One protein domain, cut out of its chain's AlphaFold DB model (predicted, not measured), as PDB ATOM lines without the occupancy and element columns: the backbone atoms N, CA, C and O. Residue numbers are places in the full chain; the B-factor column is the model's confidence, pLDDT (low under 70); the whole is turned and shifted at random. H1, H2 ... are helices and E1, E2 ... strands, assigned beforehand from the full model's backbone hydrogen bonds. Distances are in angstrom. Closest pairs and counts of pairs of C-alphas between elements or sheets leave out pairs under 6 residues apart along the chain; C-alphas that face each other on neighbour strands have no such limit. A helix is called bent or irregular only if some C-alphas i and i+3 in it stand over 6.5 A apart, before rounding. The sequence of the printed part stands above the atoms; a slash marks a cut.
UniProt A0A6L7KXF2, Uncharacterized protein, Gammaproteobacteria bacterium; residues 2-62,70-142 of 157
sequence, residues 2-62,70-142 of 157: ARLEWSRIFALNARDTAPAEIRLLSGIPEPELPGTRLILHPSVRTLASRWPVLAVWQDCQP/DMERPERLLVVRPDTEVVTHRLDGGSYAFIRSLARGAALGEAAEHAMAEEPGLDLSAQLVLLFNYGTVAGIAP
ATOM      1  N   ALA A   2      -2.927   9.774  97.413       90.44
ATOM      2  CA  ALA A   2      -3.036  10.794  96.348       90.44
ATOM      3  C   ALA A   2      -1.997  11.938  96.378       90.44
ATOM      4  O   ALA A   2      -1.440  12.300  95.347       90.44
ATOM      5  N   ARG A   3      -1.683  12.499  97.556       93.62
ATOM      6  CA  ARG A   3      -0.675  13.571  97.671       93.62
ATOM      7  C   ARG A   3       0.729  13.112  97.258       93.62
ATOM      8  O   ARG A   3       1.426  13.878  96.607       93.62
ATOM      9  N   LEU A   4       1.132  11.891  97.619       96.06
ATOM     10  CA  LEU A   4       2.433  11.341  97.230       96.06
ATOM     11  C   LEU A   4       2.481  11.085  95.719       96.06
ATOM     12  O   LEU A   4       3.442  11.479  95.069       96.06
ATOM     13  N   GLU A   5       1.432  10.491  95.151       95.38
ATOM     14  CA  GLU A   5       1.339  10.249  93.704       95.38
ATOM     15  C   GLU A   5       1.421  11.555  92.918       95.38
ATOM     16  O   GLU A   5       2.229  11.685  92.001       95.38
ATOM     17  N   TRP A   6       0.661  12.564  93.345       95.62
ATOM     18  CA  TRP A   6       0.697  13.879  92.723       95.62
ATOM     19  C   TRP A   6       2.069  14.551  92.858       95.62
ATOM     20  O   TRP A   6       2.577  15.091  91.879       95.62
ATOM     21  N   SER A   7       2.722  14.464  94.024       97.19
ATOM     22  CA  SER A   7       4.097  14.955  94.201       97.19
ATOM     23  C   SER A   7       5.085  14.277  93.252       97.19
ATOM     24  O   SER A   7       5.965  14.950  92.719       97.19
ATOM     25  N   ARG A   8       4.934  12.972  93.003       97.06
ATOM     26  CA  ARG A   8       5.794  12.231  92.072       97.06
ATOM     27  C   ARG A   8       5.540  12.597  90.615       97.06
ATOM     28  O   ARG A   8       6.501  12.810  89.886       97.06
ATOM     29  N   ILE A   9       4.278  12.727  90.203       96.81
ATOM     30  CA  ILE A   9       3.916  13.194  88.853       96.81
ATOM     31  C   ILE A   9       4.444  14.611  88.627       96.81
ATOM     32  O   ILE A   9       5.012  14.900  87.575       96.81
ATOM     33  N   PHE A  10       4.308  15.487  89.626       97.06
ATOM     34  CA  PHE A  10       4.871  16.828  89.561       97.06
ATOM     35  C   PHE A  10       6.392  16.775  89.373       97.06
ATOM     36  O   PHE A  10       6.919  17.423  88.474       97.06
ATOM     37  N   ALA A  11       7.098  15.994  90.197       96.69
ATOM     38  CA  ALA A  11       8.551  15.861  90.119       96.69
ATOM     39  C   ALA A  11       9.013  15.322  88.758       96.69
ATOM     40  O   ALA A  11       9.990  15.822  88.204       96.69
ATOM     41  N   LEU A  12       8.275  14.363  88.191       96.31
ATOM     42  CA  LEU A  12       8.538  13.809  86.864       96.31
ATOM     43  C   LEU A  12       8.478  14.876  85.762       96.31
ATOM     44  O   LEU A  12       9.307  14.869  84.865       96.31
ATOM     45  N   ASN A  13       7.540  15.819  85.866       95.56
ATOM     46  CA  ASN A  13       7.331  16.880  84.877       95.56
ATOM     47  C   ASN A  13       8.056  18.193  85.216       95.56
ATOM     48  O   ASN A  13       7.862  19.203  84.539       95.56
ATOM     49  N   ALA A  14       8.858  18.224  86.284       96.00
ATOM     50  CA  ALA A  14       9.638  19.405  86.628       96.00
ATOM     51  C   ALA A  14      10.642  19.732  85.514       96.00
ATOM     52  O   ALA A  14      11.076  18.842  84.792       96.00
ATOM     53  N   ARG A  15      11.031  21.002  85.381       94.88
ATOM     54  CA  ARG A  15      12.041  21.419  84.401       94.88
ATOM     55  C   ARG A  15      13.387  20.755  84.700       94.88
ATOM     56  O   ARG A  15      13.853  20.840  85.835       94.88
ATOM     57  N   ASP A  16      14.037  20.205  83.678       93.44
ATOM     58  CA  ASP A  16      15.383  19.646  83.815       93.44
ATOM     59  C   ASP A  16      16.368  20.735  84.251       93.44
ATOM     60  O   ASP A  16      16.468  21.807  83.639       93.44
ATOM     61  N   THR A  17      17.041  20.490  85.372       94.50
ATOM     62  CA  THR A  17      17.952  21.438  86.009       94.50
ATOM     63  C   THR A  17      19.085  20.650  86.651       94.50
ATOM     64  O   THR A  17      18.833  19.770  87.461       94.50
ATOM     65  N   ALA A  18      20.335  20.954  86.306       93.88
ATOM     66  CA  ALA A  18      21.468  20.263  86.910       93.88
ATOM     67  C   ALA A  18      21.552  20.581  88.419       93.88
ATOM     68  O   ALA A  18      21.453  21.759  88.787       93.88
ATOM     69  N   PRO A  19      21.749  19.576  89.292       95.50
ATOM     70  CA  PRO A  19      22.039  19.827  90.693       95.50
ATOM     71  C   PRO A  19      23.327  20.635  90.872       95.50
ATOM     72  O   PRO A  19      24.310  20.461  90.151       95.50
ATOM     73  N   ALA A  20      23.322  21.522  91.857       95.44
ATOM     74  CA  ALA A  20      24.476  22.307  92.247       95.44
ATOM     75  C   ALA A  20      25.435  21.476  93.110       95.44
ATOM     76  O   ALA A  20      25.010  20.626  93.892       95.44
ATOM     77  N   GLU A  21      26.735  21.762  93.026       93.81
ATOM     78  CA  GLU A  21      27.729  21.126  93.891       93.81
ATOM     79  C   GLU A  21      27.837  21.830  95.247       93.81
ATOM     80  O   GLU A  21      27.845  23.060  95.328       93.81
ATOM     81  N   ILE A  22      28.042  21.052  96.314       93.56
ATOM     82  CA  ILE A  22      28.229  21.593  97.671       93.56
ATOM     83  C   ILE A  22      29.434  22.537  97.783       93.56
ATOM     84  O   ILE A  22      29.420  23.470  98.581       93.56
ATOM     85  N   ARG A  23      30.453  22.346  96.932       92.94
ATOM     86  CA  ARG A  23      31.658  23.191  96.862       92.94
ATOM     87  C   ARG A  23      31.355  24.665  96.595       92.94
ATOM     88  O   ARG A  23      32.167  25.513  96.945       92.94
ATOM     89  N   LEU A  24      30.191  24.989  96.028       90.81
ATOM     90  CA  LEU A  24      29.777  26.380  95.842       90.81
ATOM     91  C   LEU A  24      29.613  27.129  97.174       90.81
ATOM     92  O   LEU A  24      29.832  28.337  97.213       90.81
ATOM     93  N   LEU A  25      29.295  26.431  98.271       90.69
ATOM     94  CA  LEU A  25      29.235  27.038  99.603       90.69
ATOM     95  C   LEU A  25      30.614  27.462 100.117       90.69
ATOM     96  O   LEU A  25      30.707  28.425 100.868       90.69
ATOM     97  N   SER A  26      31.689  26.793  99.691       89.94
ATOM     98  CA  SER A  26      33.058  27.120 100.114       89.94
ATOM     99  C   SER A  26      33.535  28.485  99.611       89.94
ATOM    100  O   SER A  26      34.513  29.014 100.128       89.94
ATOM    101  N   GLY A  27      32.866  29.056  98.603       89.50
ATOM    102  CA  GLY A  27      33.138  30.409  98.118       89.50
ATOM    103  C   GLY A  27      32.450  31.514  98.924       89.50
ATOM    104  O   GLY A  27      32.670  32.687  98.633       89.50
ATOM    105  N   ILE A  28      31.609  31.164  99.902       90.94
ATOM    106  CA  ILE A  28      30.835  32.120 100.698       90.94
ATOM    107  C   ILE A  28      31.573  32.378 102.015       90.94
ATOM    108  O   ILE A  28      31.897  31.418 102.718       90.94
ATOM    109  N   PRO A  29      31.824  33.647 102.387       92.00
ATOM    110  CA  PRO A  29      32.380  33.969 103.694       92.00
ATOM    111  C   PRO A  29      31.506  33.415 104.823       92.00
ATOM    112  O   PRO A  29      30.286  33.566 104.803       92.00
ATOM    113  N   GLU A  30      32.125  32.822 105.846       89.38
ATOM    114  CA  GLU A  30      31.414  32.231 106.991       89.38
ATOM    115  C   GLU A  30      30.374  33.175 107.635       89.38
ATOM    116  O   GLU A  30      29.256  32.721 107.883       89.38
ATOM    117  N   PRO A  31      30.636  34.490 107.815       91.88
ATOM    118  CA  PRO A  31      29.635  35.416 108.357       91.88
ATOM    119  C   PRO A  31      28.406  35.631 107.454       91.88
ATOM    120  O   PRO A  31      27.352  36.038 107.934       91.88
ATOM    121  N   GLU A  32      28.529  35.379 106.149       91.88
ATOM    122  CA  GLU A  32      27.456  35.553 105.159       91.88
ATOM    123  C   GLU A  32      26.663  34.260 104.919       91.88
ATOM    124  O   GLU A  32      25.529  34.294 104.424       91.88
ATOM    125  N   LEU A  33      27.230  33.113 105.302       91.62
ATOM    126  CA  LEU A  33      26.643  31.793 105.094       91.62
ATOM    127  C   LEU A  33      25.216  31.671 105.673       91.62
ATOM    128  O   LEU A  33      24.337  31.202 104.947       91.62
ATOM    129  N   PRO A  34      24.902  32.165 106.892       93.94
ATOM    130  CA  PRO A  34      23.539  32.102 107.426       93.94
ATOM    131  C   PRO A  34      22.510  32.892 106.603       93.94
ATOM    132  O   PRO A  34      21.341  32.514 106.556       93.94
ATOM    133  N   GLY A  35      22.932  33.971 105.933       95.31
ATOM    134  CA  GLY A  35      22.072  34.807 105.087       95.31
ATOM    135  C   GLY A  35      21.866  34.261 103.670       95.31
ATOM    136  O   GLY A  35      21.046  34.791 102.917       95.31
ATOM    137  N   THR A  36      22.598  33.210 103.301       94.88
ATOM    138  CA  THR A  36      22.552  32.598 101.972       94.88
ATOM    139  C   THR A  36      21.214  31.901 101.739       94.88
ATOM    140  O   THR A  36      20.690  31.231 102.630       94.88
ATOM    141  N   ARG A  37      20.660  32.015 100.527       96.38
ATOM    142  CA  ARG A  37      19.452  31.279 100.129       96.38
ATOM    143  C   ARG A  37      19.813  30.193  99.125       96.38
ATOM    144  O   ARG A  37      20.503  30.449  98.140       96.38
ATOM    145  N   LEU A  38      19.317  28.983  99.357       96.50
ATOM    146  CA  LEU A  38      19.461  27.880  98.411       96.50
ATOM    147  C   LEU A  38      18.300  27.900  97.420       96.50
ATOM    148  O   LEU A  38      17.136  27.991  97.806       96.50
ATOM    149  N   ILE A  39      18.620  27.785  96.136       96.50
ATOM    150  CA  ILE A  39      17.629  27.579  95.084       96.50
ATOM    151  C   ILE A  39      17.433  26.073  94.981       96.50
ATOM    152  O   ILE A  39      18.338  25.362  94.548       96.50
ATOM    153  N   LEU A  40      16.276  25.571  95.407       97.62
ATOM    154  CA  LEU A  40      15.988  24.141  95.328       97.62
ATOM    155  C   LEU A  40      15.662  23.710  93.893       97.62
ATOM    156  O   LEU A  40      15.101  24.474  93.106       97.62
ATOM    157  N   HIS A  41      15.983  22.461  93.572       97.75
ATOM    158  CA  HIS A  41      15.622  21.823  92.317       97.75
ATOM    159  C   HIS A  41      14.092  21.870  92.133       97.75
ATOM    160  O   HIS A  41      13.349  21.575  93.077       97.75
ATOM    161  N   PRO A  42      13.575  22.220  90.939       97.00
ATOM    162  CA  PRO A  42      12.143  22.465  90.730       97.00
ATOM    163  C   PRO A  42      11.255  21.250  91.036       97.00
ATOM    164  O   PRO A  42      10.067  21.408  91.334       97.00
ATOM    165  N   SER A  43      11.821  20.040  91.002       98.06
ATOM    166  CA  SER A  43      11.119  18.804  91.356       98.06
ATOM    167  C   SER A  43      10.852  18.643  92.855       98.06
ATOM    168  O   SER A  43      10.069  17.771  93.220       98.06
ATOM    169  N   VAL A  44      11.547  19.386  93.726       98.00
ATOM    170  CA  VAL A  44      11.517  19.154  95.175       98.00
ATOM    171  C   VAL A  44      10.100  19.330  95.702       98.00
ATOM    172  O   VAL A  44       9.473  20.380  95.549       98.00
ATOM    173  N   ARG A  45       9.576  18.288  96.345       97.75
ATOM    174  CA  ARG A  45       8.300  18.315  97.059       97.75
ATOM    175  C   ARG A  45       8.464  17.649  98.410       97.75
ATOM    176  O   ARG A  45       8.973  16.542  98.502       97.75
ATOM    177  N   THR A  46       7.980  18.305  99.454       97.25
ATOM    178  CA  THR A  46       7.909  17.729 100.797       97.25
ATOM    179  C   THR A  46       6.463  17.415 101.147       97.25
ATOM    180  O   THR A  46       5.579  18.237 100.891       97.25
ATOM    181  N   LEU A  47       6.207  16.276 101.784       96.38
ATOM    182  CA  LEU A  47       4.900  15.983 102.369       96.38
ATOM    183  C   LEU A  47       5.027  15.353 103.754       96.38
ATOM    184  O   LEU A  47       5.961  14.605 104.019       96.38
ATOM    185  N   ALA A  48       4.057  15.633 104.617       96.56
ATOM    186  CA  ALA A  48       3.875  14.944 105.887       96.56
ATOM    187  C   ALA A  48       2.542  14.189 105.871       96.56
ATOM    188  O   ALA A  48       1.554  14.640 105.279       96.56
ATOM    189  N   SER A  49       2.525  13.029 106.513       95.50
ATOM    190  CA  SER A  49       1.385  12.128 106.591       95.50
ATOM    191  C   SER A  49       1.345  11.464 107.961       95.50
ATOM    192  O   SER A  49       2.370  11.041 108.482       95.50
ATOM    193  N   ARG A  50       0.142  11.311 108.522       95.00
ATOM    194  CA  ARG A  50      -0.087  10.514 109.741       95.00
ATOM    195  C   ARG A  50      -0.097   8.992 109.488       95.00
ATOM    196  O   ARG A  50      -0.265   8.234 110.422       95.00
ATOM    197  N   TRP A  51       0.047   8.580 108.226       93.50
ATOM    198  CA  TRP A  51       0.025   7.190 107.745       93.50
ATOM    199  C   TRP A  51       1.309   6.883 106.956       93.50
ATOM    200  O   TRP A  51       1.841   7.823 106.342       93.50
ATOM    201  N   PRO A  52       1.719   5.604 106.838       93.25
ATOM    202  CA  PRO A  52       2.922   5.164 106.120       93.25
ATOM    203  C   PRO A  52       2.734   5.177 104.591       93.25
ATOM    204  O   PRO A  52       2.777   4.151 103.907       93.25
ATOM    205  N   VAL A  53       2.451   6.353 104.032       94.56
ATOM    206  CA  VAL A  53       2.046   6.517 102.629       94.56
ATOM    207  C   VAL A  53       3.104   6.064 101.630       94.56
ATOM    208  O   VAL A  53       2.717   5.658 100.537       94.56
ATOM    209  N   LEU A  54       4.396   6.098 101.973       94.38
ATOM    210  CA  LEU A  54       5.438   5.554 101.104       94.38
ATOM    211  C   LEU A  54       5.373   4.028 101.054       94.38
ATOM    212  O   LEU A  54       5.415   3.469  99.962       94.38
ATOM    213  N   ALA A  55       5.230   3.363 102.204       92.50
ATOM    214  CA  ALA A  55       5.127   1.904 102.250       92.50
ATOM    215  C   ALA A  55       3.883   1.411 101.500       92.50
ATOM    216  O   ALA A  55       3.981   0.501 100.684       92.50
ATOM    217  N   VAL A  56       2.739   2.073 101.705       92.56
ATOM    218  CA  VAL A  56       1.499   1.769 100.971       92.56
ATOM    219  C   VAL A  56       1.685   1.984  99.470       92.56
ATOM    220  O   VAL A  56       1.322   1.123  98.677       92.56
ATOM    221  N   TRP A  57       2.292   3.101  99.056       92.75
ATOM    222  CA  TRP A  57       2.545   3.363  97.638       92.75
ATOM    223  C   TRP A  57       3.454   2.304  97.002       92.75
ATOM    224  O   TRP A  57       3.168   1.867  95.887       92.75
ATOM    225  N   GLN A  58       4.512   1.881  97.707       92.00
ATOM    226  CA  GLN A  58       5.429   0.823  97.267       92.00
ATOM    227  C   GLN A  58       4.701  -0.517  97.115       92.00
ATOM    228  O   GLN A  58       4.906  -1.212  96.125       92.00
ATOM    229  N   ASP A  59       3.823  -0.852  98.061       92.38
ATOM    230  CA  ASP A  59       3.049  -2.095  98.039       92.38
ATOM    231  C   ASP A  59       2.005  -2.123  96.907       92.38
ATOM    232  O   ASP A  59       1.699  -3.188  96.382       92.38
ATOM    233  N   CYS A  60       1.527  -0.960  96.450       90.00
ATOM    234  CA  CYS A  60       0.656  -0.851  95.276       90.00
ATOM    235  C   CYS A  60       1.393  -0.894  93.922       90.00
ATOM    236  O   CYS A  60       0.731  -0.912  92.884       90.00
ATOM    237  N   GLN A  61       2.731  -0.871  93.890       89.81
ATOM    238  CA  GLN A  61       3.475  -0.958  92.627       89.81
ATOM    239  C   GLN A  61       3.446  -2.381  92.049       89.81
ATOM    240  O   GLN A  61       3.256  -3.346  92.793       89.81
ATOM    241  N   PRO A  62       3.673  -2.551  90.731       89.56
ATOM    242  CA  PRO A  62       3.843  -3.876  90.144       89.56
ATOM    243  C   PRO A  62       4.892  -4.695  90.911       89.56
ATOM    244  O   PRO A  62       6.023  -4.253  91.093       89.56
ATOM    245  N   ASP A  70       2.892  -1.268 108.948       90.25
ATOM    246  CA  ASP A  70       2.484  -0.631 110.200       90.25
ATOM    247  C   ASP A  70       1.751   0.687 109.913       90.25
ATOM    248  O   ASP A  70       2.376   1.710 109.628       90.25
ATOM    249  N   MET A  71       0.420   0.641 109.959       89.62
ATOM    250  CA  MET A  71      -0.459   1.753 109.587       89.62
ATOM    251  C   MET A  71      -0.422   2.934 110.564       89.62
ATOM    252  O   MET A  71      -0.826   4.031 110.179       89.62
ATOM    253  N   GLU A  72       0.115   2.737 111.770       91.38
ATOM    254  CA  GLU A  72       0.196   3.759 112.821       91.38
ATOM    255  C   GLU A  72       1.495   4.576 112.755       91.38
ATOM    256  O   GLU A  72       1.740   5.450 113.587       91.38
ATOM    257  N   ARG A  73       2.348   4.321 111.755       89.88
ATOM    258  CA  ARG A  73       3.619   5.025 111.597       89.88
ATOM    259  C   ARG A  73       3.455   6.305 110.759       89.88
ATOM    260  O   ARG A  73       3.292   6.211 109.538       89.88
ATOM    261  N   PRO A  74       3.558   7.511 111.354       92.44
ATOM    262  CA  PRO A  74       3.594   8.750 110.587       92.44
ATOM    263  C   PRO A  74       4.881   8.850 109.757       92.44
ATOM    264  O   PRO A  74       5.935   8.337 110.133       92.44
ATOM    265  N   GLU A  75       4.806   9.557 108.630       95.44
ATOM    266  CA  GLU A  75       5.927   9.745 107.710       95.44
ATOM    267  C   GLU A  75       6.047  11.199 107.246       95.44
ATOM    268  O   GLU A  75       5.060  11.879 106.950       95.44
ATOM    269  N   ARG A  76       7.295  11.650 107.118       97.38
ATOM    270  CA  ARG A  76       7.687  12.876 106.425       97.38
ATOM    271  C   ARG A  76       8.541  12.461 105.238       97.38
ATOM    272  O   ARG A  76       9.435  11.635 105.397       97.38
ATOM    273  N   LEU A  77       8.240  12.976 104.052       97.81
ATOM    274  CA  LEU A  77       8.872  12.541 102.810       97.81
ATOM    275  C   LEU A  77       9.409  13.727 102.012       97.81
ATOM    276  O   LEU A  77       8.765  14.777 101.943       97.81
ATOM    277  N   LEU A  78      10.540  13.499 101.354       98.19
ATOM    278  CA  LEU A  78      11.074  14.291 100.252       98.19
ATOM    279  C   LEU A  78      10.852  13.520  98.954       98.19
ATOM    280  O   LEU A  78      11.235  12.362  98.861       98.19
ATOM    281  N   VAL A  79      10.292  14.176  97.947       98.19
ATOM    282  CA  VAL A  79      10.246  13.702  96.565       98.19
ATOM    283  C   VAL A  79      11.144  14.609  95.734       98.19
ATOM    284  O   VAL A  79      11.000  15.832  95.781       98.19
ATOM    285  N   VAL A  80      12.071  14.020  94.984       97.75
ATOM    286  CA  VAL A  80      13.024  14.741  94.137       97.75
ATOM    287  C   VAL A  80      13.342  13.914  92.891       97.75
ATOM    288  O   VAL A  80      13.275  12.690  92.918       97.75
ATOM    289  N   ARG A  81      13.639  14.591  91.785       96.94
ATOM    290  CA  ARG A  81      14.105  14.015  90.528       96.94
ATOM    291  C   ARG A  81      15.340  14.816  90.111       96.94
ATOM    292  O   ARG A  81      15.171  15.787  89.381       96.94
ATOM    293  N   PRO A  82      16.525  14.510  90.665       89.38
ATOM    294  CA  PRO A  82      17.737  15.251  90.326       89.38
ATOM    295  C   PRO A  82      18.204  14.948  88.895       89.38
ATOM    296  O   PRO A  82      18.747  15.828  88.240       89.38
ATOM    297  N   ASP A  83      17.906  13.740  88.403       88.19
ATOM    298  CA  ASP A  83      18.192  13.290  87.039       88.19
ATOM    299  C   ASP A  83      16.890  12.883  86.324       88.19
ATOM    300  O   ASP A  83      15.946  13.664  86.218       88.19
ATOM    301  N   THR A  84      16.787  11.651  85.824       87.94
ATOM    302  CA  THR A  84      15.605  11.149  85.104       87.94
ATOM    303  C   THR A  84      14.611  10.426  86.011       87.94
ATOM    304  O   THR A  84      13.424  10.367  85.695       87.94
ATOM    305  N   GLU A  85      15.055   9.917  87.163       93.62
ATOM    306  CA  GLU A  85      14.224   9.116  88.060       93.62
ATOM    307  C   GLU A  85      13.702   9.907  89.262       93.62
ATOM    308  O   GLU A  85      14.426  10.652  89.922       93.62
ATOM    309  N   VAL A  86      12.416   9.719  89.573       96.75
ATOM    310  CA  VAL A  86      11.793  10.290  90.773       96.75
ATOM    311  C   VAL A  86      12.091   9.397  91.974       96.75
ATOM    312  O   VAL A  86      11.560   8.288  92.084       96.75
ATOM    313  N   VAL A  87      12.854   9.928  92.921       95.81
ATOM    314  CA  VAL A  87      13.199   9.281  94.185       95.81
ATOM    315  C   VAL A  87      12.346   9.861  95.312       95.81
ATOM    316  O   VAL A  87      11.971  11.036  95.309       95.81
ATOM    317  N   THR A  88      11.977   9.020  96.280       97.19
ATOM    318  CA  THR A  88      11.283   9.449  97.501       97.19
ATOM    319  C   THR A  88      12.068   9.004  98.729       97.19
ATOM    320  O   THR A  88      12.242   7.809  98.950       97.19
ATOM    321  N   HIS A  89      12.506   9.961  99.542       96.50
ATOM    322  CA  HIS A  89      13.232   9.723 100.785       96.50
ATOM    323  C   HIS A  89      12.314   9.933 101.985       96.50
ATOM    324  O   HIS A  89      11.504  10.862 101.999       96.50
ATOM    325  N   ARG A  90      12.467   9.095 103.013       96.19
ATOM    326  CA  ARG A  90      11.926   9.384 104.346       96.19
ATOM    327  C   ARG A  90      12.823  10.407 105.028       96.19
ATOM    328  O   ARG A  90      14.041  10.327 104.900       96.19
ATOM    329  N   LEU A  91      12.212  11.332 105.748       96.25
ATOM    330  CA  LEU A  91      12.893  12.360 106.518       96.25
ATOM    331  C   LEU A  91      12.544  12.210 107.995       96.25
ATOM    332  O   LEU A  91      11.404  11.882 108.340       96.25
ATOM    333  N   ASP A  92      13.513  12.503 108.853       94.81
ATOM    334  CA  ASP A  92      13.247  12.820 110.252       94.81
ATOM    335  C   ASP A  92      12.567  14.198 110.391       94.81
ATOM    336  O   ASP A  92      12.214  14.871 109.408       94.81
ATOM    337  N   GLY A  93      12.330  14.594 111.642       95.75
ATOM    338  CA  GLY A  93      11.620  15.818 111.941       95.75
ATOM    339  C   GLY A  93      12.357  17.077 111.492       95.75
ATOM    340  O   GLY A  93      11.793  17.868 110.723       95.75
ATOM    341  N   GLY A  94      13.609  17.212 111.928       97.12
ATOM    342  CA  GLY A  94      14.477  18.348 111.640       97.12
ATOM    343  C   GLY A  94      14.794  18.475 110.152       97.12
ATOM    344  O   GLY A  94      14.649  19.554 109.580       97.12
ATOM    345  N   SER A  95      15.097  17.369 109.477       96.88
ATOM    346  CA  SER A  95      15.329  17.300 108.034       96.88
ATOM    347  C   SER A  95      14.136  17.814 107.228       96.88
ATOM    348  O   SER A  95      14.293  18.588 106.279       96.88
ATOM    349  N   TYR A  96      12.920  17.417 107.615       97.88
ATOM    350  CA  TYR A  96      11.696  17.914 106.990       97.88
ATOM    351  C   TYR A  96      11.487  19.409 107.235       97.88
ATOM    352  O   TYR A  96      11.138  20.128 106.297       97.88
ATOM    353  N   ALA A  97      11.698  19.881 108.467       98.00
ATOM    354  CA  ALA A  97      11.590  21.296 108.803       98.00
ATOM    355  C   ALA A  97      12.599  22.135 108.003       98.00
ATOM    356  O   ALA A  97      12.201  23.112 107.368       98.00
ATOM    357  N   PHE A  98      13.853  21.689 107.924       98.06
ATOM    358  CA  PHE A  98      14.926  22.326 107.164       98.06
ATOM    359  C   PHE A  98      14.559  22.507 105.685       98.06
ATOM    360  O   PHE A  98      14.481  23.630 105.184       98.06
ATOM    361  N   ILE A  99      14.249  21.405 104.989       97.81
ATOM    362  CA  ILE A  99      13.951  21.423 103.548       97.81
ATOM    363  C   ILE A  99      12.689  22.241 103.265       97.81
ATOM    364  O   ILE A  99      12.638  23.002 102.299       97.81
ATOM    365  N   ARG A 100      11.662  22.118 104.113       97.69
ATOM    366  CA  ARG A 100      10.413  22.870 103.965       97.69
ATOM    367  C   ARG A 100      10.616  24.373 104.158       97.69
ATOM    368  O   ARG A 100       9.961  25.145 103.460       97.69
ATOM    369  N   SER A 101      11.486  24.791 105.076       97.94
ATOM    370  CA  SER A 101      11.833  26.203 105.270       97.94
ATOM    371  C   SER A 101      12.593  26.755 104.063       97.94
ATOM    372  O   SER A 101      12.192  27.780 103.512       97.94
ATOM    373  N   LEU A 102      13.593  26.024 103.560       97.50
ATOM    374  CA  LEU A 102      14.308  26.391 102.330       97.50
ATOM    375  C   LEU A 102      13.361  26.491 101.123       97.50
ATOM    376  O   LEU A 102      13.413  27.457 100.368       97.50
ATOM    377  N   ALA A 103      12.423  25.550 100.976       96.12
ATOM    378  CA  ALA A 103      11.425  25.564  99.902       96.12
ATOM    379  C   ALA A 103      10.458  26.759  99.976       96.12
ATOM    380  O   ALA A 103       9.843  27.123  98.975       96.12
ATOM    381  N   ARG A 104      10.311  27.375 101.155       96.06
ATOM    382  CA  ARG A 104       9.551  28.618 101.370       96.06
ATOM    383  C   ARG A 104      10.399  29.872 101.184       96.06
ATOM    384  O   ARG A 104       9.900  30.976 101.372       96.06
ATOM    385  N   GLY A 105      11.657  29.693 100.800       94.50
ATOM    386  CA  GLY A 105      12.598  30.760 100.536       94.50
ATOM    387  C   GLY A 105      13.348  31.245 101.765       94.50
ATOM    388  O   GLY A 105      14.009  32.263 101.628       94.50
ATOM    389  N   ALA A 106      13.278  30.573 102.923       96.81
ATOM    390  CA  ALA A 106      14.048  30.949 104.115       96.81
ATOM    391  C   ALA A 106      15.562  30.963 103.837       96.81
ATOM    392  O   ALA A 106      16.054  30.256 102.952       96.81
ATOM    393  N   ALA A 107      16.301  31.784 104.587       97.06
ATOM    394  CA  ALA A 107      17.763  31.765 104.540       97.06
ATOM    395  C   ALA A 107      18.311  30.521 105.261       97.06
ATOM    396  O   ALA A 107      17.600  29.893 106.047       97.06
ATOM    397  N   LEU A 108      19.567  30.154 104.997       96.00
ATOM    398  CA  LEU A 108      20.172  28.932 105.527       96.00
ATOM    399  C   LEU A 108      20.174  28.898 107.064       96.00
ATOM    400  O   LEU A 108      19.838  27.868 107.643       96.00
ATOM    401  N   GLY A 109      20.484  30.025 107.710       96.06
ATOM    402  CA  GLY A 109      20.462  30.160 109.169       96.06
ATOM    403  C   GLY A 109      19.057  30.006 109.754       96.06
ATOM    404  O   GLY A 109      18.847  29.204 110.653       96.06
ATOM    405  N   GLU A 110      18.066  30.682 109.173       97.75
ATOM    406  CA  GLU A 110      16.661  30.569 109.595       97.75
ATOM    407  C   GLU A 110      16.119  29.141 109.398       97.75
ATOM    408  O   GLU A 110      15.365  28.612 110.217       97.75
ATOM    409  N   ALA A 111      16.493  28.477 108.302       97.88
ATOM    410  CA  ALA A 111      16.129  27.085 108.079       97.88
ATOM    411  C   ALA A 111      16.773  26.165 109.127       97.88
ATOM    412  O   ALA A 111      16.102  25.259 109.623       97.88
ATOM    413  N   ALA A 112      18.040  26.408 109.473       97.25
ATOM    414  CA  ALA A 112      18.767  25.669 110.499       97.25
ATOM    415  C   ALA A 112      18.128  25.828 111.888       97.25
ATOM    416  O   ALA A 112      17.906  24.828 112.566       97.25
ATOM    417  N   GLU A 113      17.740  27.046 112.270       97.75
ATOM    418  CA  GLU A 113      17.025  27.318 113.523       97.75
ATOM    419  C   GLU A 113      15.707  26.540 113.607       97.75
ATOM    420  O   GLU A 113      15.450  25.851 114.595       97.75
ATOM    421  N   HIS A 114      14.890  26.572 112.548       98.06
ATOM    422  CA  HIS A 114      13.648  25.796 112.497       98.06
ATOM    423  C   HIS A 114      13.887  24.284 112.593       98.06
ATOM    424  O   HIS A 114      13.088  23.568 113.194       98.06
ATOM    425  N   ALA A 115      14.964  23.793 111.982       97.56
ATOM    426  CA  ALA A 115      15.317  22.382 112.013       97.56
ATOM    427  C   ALA A 115      15.748  21.933 113.414       97.56
ATOM    428  O   ALA A 115      15.275  20.905 113.890       97.56
ATOM    429  N   MET A 116      16.578  22.731 114.090       96.88
ATOM    430  CA  MET A 116      17.023  22.467 115.461       96.88
ATOM    431  C   MET A 116      15.905  22.634 116.495       96.88
ATOM    432  O   MET A 116      15.892  21.927 117.497       96.88
ATOM    433  N   ALA A 117      14.953  23.540 116.266       97.25
ATOM    434  CA  ALA A 117      13.777  23.670 117.126       97.25
ATOM    435  C   ALA A 117      12.886  22.419 117.076       97.25
ATOM    436  O   ALA A 117      12.279  22.051 118.080       97.25
ATOM    437  N   GLU A 118      12.811  21.768 115.913       97.06
ATOM    438  CA  GLU A 118      12.087  20.509 115.736       97.06
ATOM    439  C   GLU A 118      12.890  19.303 116.249       97.06
ATOM    440  O   GLU A 118      12.312  18.390 116.831       97.06
ATOM    441  N   GLU A 119      14.210  19.296 116.043       96.38
ATOM    442  CA  GLU A 119      15.116  18.212 116.433       96.38
ATOM    443  C   GLU A 119      16.435  18.792 116.989       96.38
ATOM    444  O   GLU A 119      17.378  19.032 116.228       96.38
ATOM    445  N   PRO A 120      16.543  19.010 118.316       94.12
ATOM    446  CA  PRO A 120      17.714  19.653 118.926       94.12
ATOM    447  C   PRO A 120      19.046  18.921 118.712       94.12
ATOM    448  O   PRO A 120      20.106  19.525 118.861       94.12
ATOM    449  N   GLY A 121      19.002  17.627 118.379       92.88
ATOM    450  CA  GLY A 121      20.175  16.796 118.096       92.88
ATOM    451  C   GLY A 121      20.564  16.709 116.618       92.88
ATOM    452  O   GLY A 121      21.440  15.911 116.285       92.88
ATOM    453  N   LEU A 122      19.915  17.464 115.725       93.44
ATOM    454  CA  LEU A 122      20.189  17.397 114.290       93.44
ATOM    455  C   LEU A 122      21.621  17.854 113.970       93.44
ATOM    456  O   LEU A 122      21.989  19.005 114.206       93.44
ATOM    457  N   ASP A 123      22.403  16.976 113.341       95.25
ATOM    458  CA  ASP A 123      23.676  17.356 112.726       95.25
ATOM    459  C   ASP A 123      23.403  18.149 111.438       95.25
ATOM    460  O   ASP A 123      23.166  17.591 110.363       95.25
ATOM    461  N   LEU A 124      23.428  19.479 111.554       92.75
ATOM    462  CA  LEU A 124      23.206  20.390 110.431       92.75
ATOM    463  C   LEU A 124      24.244  20.235 109.319       92.75
ATOM    464  O   LEU A 124      23.906  20.426 108.151       92.75
ATOM    465  N   SER A 125      25.487  19.879 109.653       92.56
ATOM    466  CA  SER A 125      26.538  19.703 108.649       92.56
ATOM    467  C   SER A 125      26.255  18.461 107.811       92.56
ATOM    468  O   SER A 125      26.248  18.530 106.580       92.56
ATOM    469  N   ALA A 126      25.933  17.343 108.466       93.94
ATOM    470  CA  ALA A 126      25.514  16.124 107.782       93.94
ATOM    471  C   ALA A 126      24.226  16.343 106.976       93.94
ATOM    472  O   ALA A 126      24.128  15.891 105.833       93.94
ATOM    473  N   GLN A 127      23.261  17.086 107.525       94.94
ATOM    474  CA  GLN A 127      22.009  17.374 106.835       94.94
ATOM    475  C   GLN A 127      22.213  18.245 105.592       94.94
ATOM    476  O   GLN A 127      21.588  18.009 104.555       94.94
ATOM    477  N   LEU A 128      23.112  19.227 105.659       94.38
ATOM    478  CA  LEU A 128      23.477  20.030 104.501       94.38
ATOM    479  C   LEU A 128      24.143  19.160 103.430       94.38
ATOM    480  O   LEU A 128      23.753  19.227 102.271       94.38
ATOM    481  N   VAL A 129      25.068  18.273 103.807       94.88
ATOM    482  CA  VAL A 129      25.677  17.311 102.869       94.88
ATOM    483  C   VAL A 129      24.623  16.420 102.203       94.88
ATOM    484  O   VAL A 129      24.634  16.262 100.981       94.88
ATOM    485  N   LEU A 130      23.672  15.886 102.974       94.38
ATOM    486  CA  LEU A 130      22.573  15.070 102.449       94.38
ATOM    487  C   LEU A 130      21.702  15.839 101.453       94.38
ATOM    488  O   LEU A 130      21.344  15.295 100.409       94.38
ATOM    489  N   LEU A 131      21.403  17.110 101.735       95.62
ATOM    490  CA  LEU A 131      20.621  17.976 100.853       95.62
ATOM    491  C   LEU A 131      21.232  18.052  99.441       95.62
ATOM    492  O   LEU A 131      20.524  17.867  98.444       95.62
ATOM    493  N   PHE A 132      22.545  18.277  99.354       96.12
ATOM    494  CA  PHE A 132      23.265  18.321  98.078       96.12
ATOM    495  C   PHE A 132      23.379  16.935  97.433       96.12
ATOM    496  O   PHE A 132      23.154  16.813  96.232       96.12
ATOM    497  N   ASN A 133      23.638  15.880  98.214       94.50
ATOM    498  CA  ASN A 133      23.750  14.511  97.693       94.50
ATOM    499  C   ASN A 133      22.437  13.979  97.102       94.50
ATOM    500  O   ASN A 133      22.460  13.211  96.146       94.50
ATOM    501  N   TYR A 134      21.287  14.403  97.628       95.38
ATOM    502  CA  TYR A 134      19.978  14.103  97.038       95.38
ATOM    503  C   TYR A 134      19.672  14.928  95.776       95.38
ATOM    504  O   TYR A 134      18.582  14.810  95.215       95.38
ATOM    505  N   GLY A 135      20.591  15.800  95.351       95.69
ATOM    506  CA  GLY A 135      20.433  16.693  94.206       95.69
ATOM    507  C   GLY A 135      19.262  17.667  94.358       95.69
ATOM    508  O   GLY A 135      18.629  18.065  93.382       95.69
ATOM    509  N   THR A 136      18.932  18.039  95.597       97.25
ATOM    510  CA  THR A 136      17.796  18.929  95.883       97.25
ATOM    511  C   THR A 136      18.125  20.402  95.698       97.25
ATOM    512  O   THR A 136      17.203  21.212  95.684       97.25
ATOM    513  N   VAL A 137      19.399  20.769  95.557       97.56
ATOM    514  CA  VAL A 137      19.850  22.148  95.342       97.56
ATOM    515  C   VAL A 137      20.197  22.316  93.869       97.56
ATOM    516  O   VAL A 137      20.966  21.535  93.331       97.56
ATOM    517  N   ALA A 138      19.641  23.335  93.224       96.50
ATOM    518  CA  ALA A 138      19.907  23.721  91.837       96.50
ATOM    519  C   ALA A 138      20.752  25.001  91.723       96.50
ATOM    520  O   ALA A 138      21.203  25.362  90.640       96.50
ATOM    521  N   GLY A 139      20.964  25.714  92.828       95.38
ATOM    522  CA  GLY A 139      21.813  26.897  92.845       95.38
ATOM    523  C   GLY A 139      21.872  27.565  94.208       95.38
ATOM    524  O   GLY A 139      21.223  27.142  95.166       95.38
ATOM    525  N   ILE A 140      22.649  28.639  94.273       94.62
ATOM    526  CA  ILE A 140      22.830  29.445  95.474       94.62
ATOM    527  C   ILE A 140      22.613  30.907  95.102       94.62
ATOM    528  O   ILE A 140      23.157  31.384  94.107       94.62
ATOM    529  N   ALA A 141      21.812  31.607  95.898       89.62
ATOM    530  CA  ALA A 141      21.663  33.047  95.822       89.62
ATOM    531  C   ALA A 141      22.396  33.686  97.014       89.62
ATOM    532  O   ALA A 141      22.172  33.261  98.156       89.62
ATOM    533  N   PRO A 142      23.258  34.692  96.774       75.06
ATOM    534  CA  PRO A 142      23.930  35.395  97.856       75.06
ATOM    535  C   PRO A 142      22.907  36.068  98.773       75.06
ATOM    536  O   PRO A 142      21.782  36.377  98.358       75.06
TER     537      PRO A 142
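AT A GLANCE: This is residues 2 to 62 and 70 to 142 of the 157 residues of an uncharacterized protein of Gammaproteobacteria bacterium (UniProt A0A6L7KXF2). A twisted sheet of three strands, E2 E3 E4, has H1 along one face and H5 slantwise over the other, and H5, in the middle of the domain, folds back into H6 as a helical hairpin. On the other side of H5 from the sheet, the two-strand ribbon E1 E5 and the helices H7, H2 and H3 fill one end of the long axis; H4 is at the other end. The printed part has 134 residues with seven named helices and five named strands, in the order H1 H2 H3 E1 E2 H4 E3 E4 H5 H6 H7 E5. Both sheets are antiparallel and the class is mixed, helices and strands. The whole is compact, with a radius of gyration of the C-alphas of 15.1 A and spans of 48 by 34 by 21 A.

HOW THE PARTS SIT: E2, residues 45 to 49, E3, residues 75 to 80, and E4, residues 87 to 91, form the larger sheet, only just strongly twisted, with C-alphas up to 4.2 A off its plane. N 47 and O 77 of E2 and E3 are 3.0 A apart, and N 89 and O 78 of the hairpin E3 and E4 2.8 A, within hydrogen-bond range. H1, residues 2 to 12, and H5, residues 93 to 103, lie on opposite faces, three layers with helices on both faces of a sheet, at heights over the sheet of 8.6 A and 8.8 A. H4, residues 53 to 59, only grazes the sheet and only just touches H1, with 3 pairs of C-alphas within 8 A, the closest those of Leu 4 and Val 53, 7.3 A. H6, residues 108 to 118, touches H5 in a helical hairpin, opposite ways at a shallow tilt of 30 degrees; the closest C-alphas are those of Gly 94 and Ala 115, 4.1 A. H3, residues 30 to 35, is irregular, C-alphas 31 and 34 being 7.0 A apart, and touches H6, the closest C-alphas being those of Pro 34 and Gly 109, 4.0 A. H7, residues 124 to 133, is close to but not clearly touching H2, residues 22 to 27, with the C-alphas of Ile 22 and Phe 132 closest, 6.0 A. E1, residues 37 to 40, and E5, residues 137 to 141, are antiparallel, with N 39 and O 139 2.9 A apart. In H1, H4, H5, H6 and H7 every O i to N i+4 pair is within hydrogen-bond range; H2 has 0 of 2 but 3 of 3 O i to N i+3 pairs, H3 0 of 2 and 2 of 3.

IN THESE COORDINATES: H1 begins at C-alpha 2 (-3.036, 10.794, 96.348) and is 15.3 A long; E3 is 16.1 A, H5 and H6 15.5 A each. E5 ends at C-alpha 141 (21.663, 33.047, 95.822).

THE WHOLE: The C-alphas farthest apart are those of Pro 31 and Pro 62, 50.4 A. Residues 63 to 69 are not printed, and C-alphas 62 and 70 are 20.4 A apart. Of the links printed whole, none is long. Mean pLDDT of the printed part is 94.7; no printed residue is under 70.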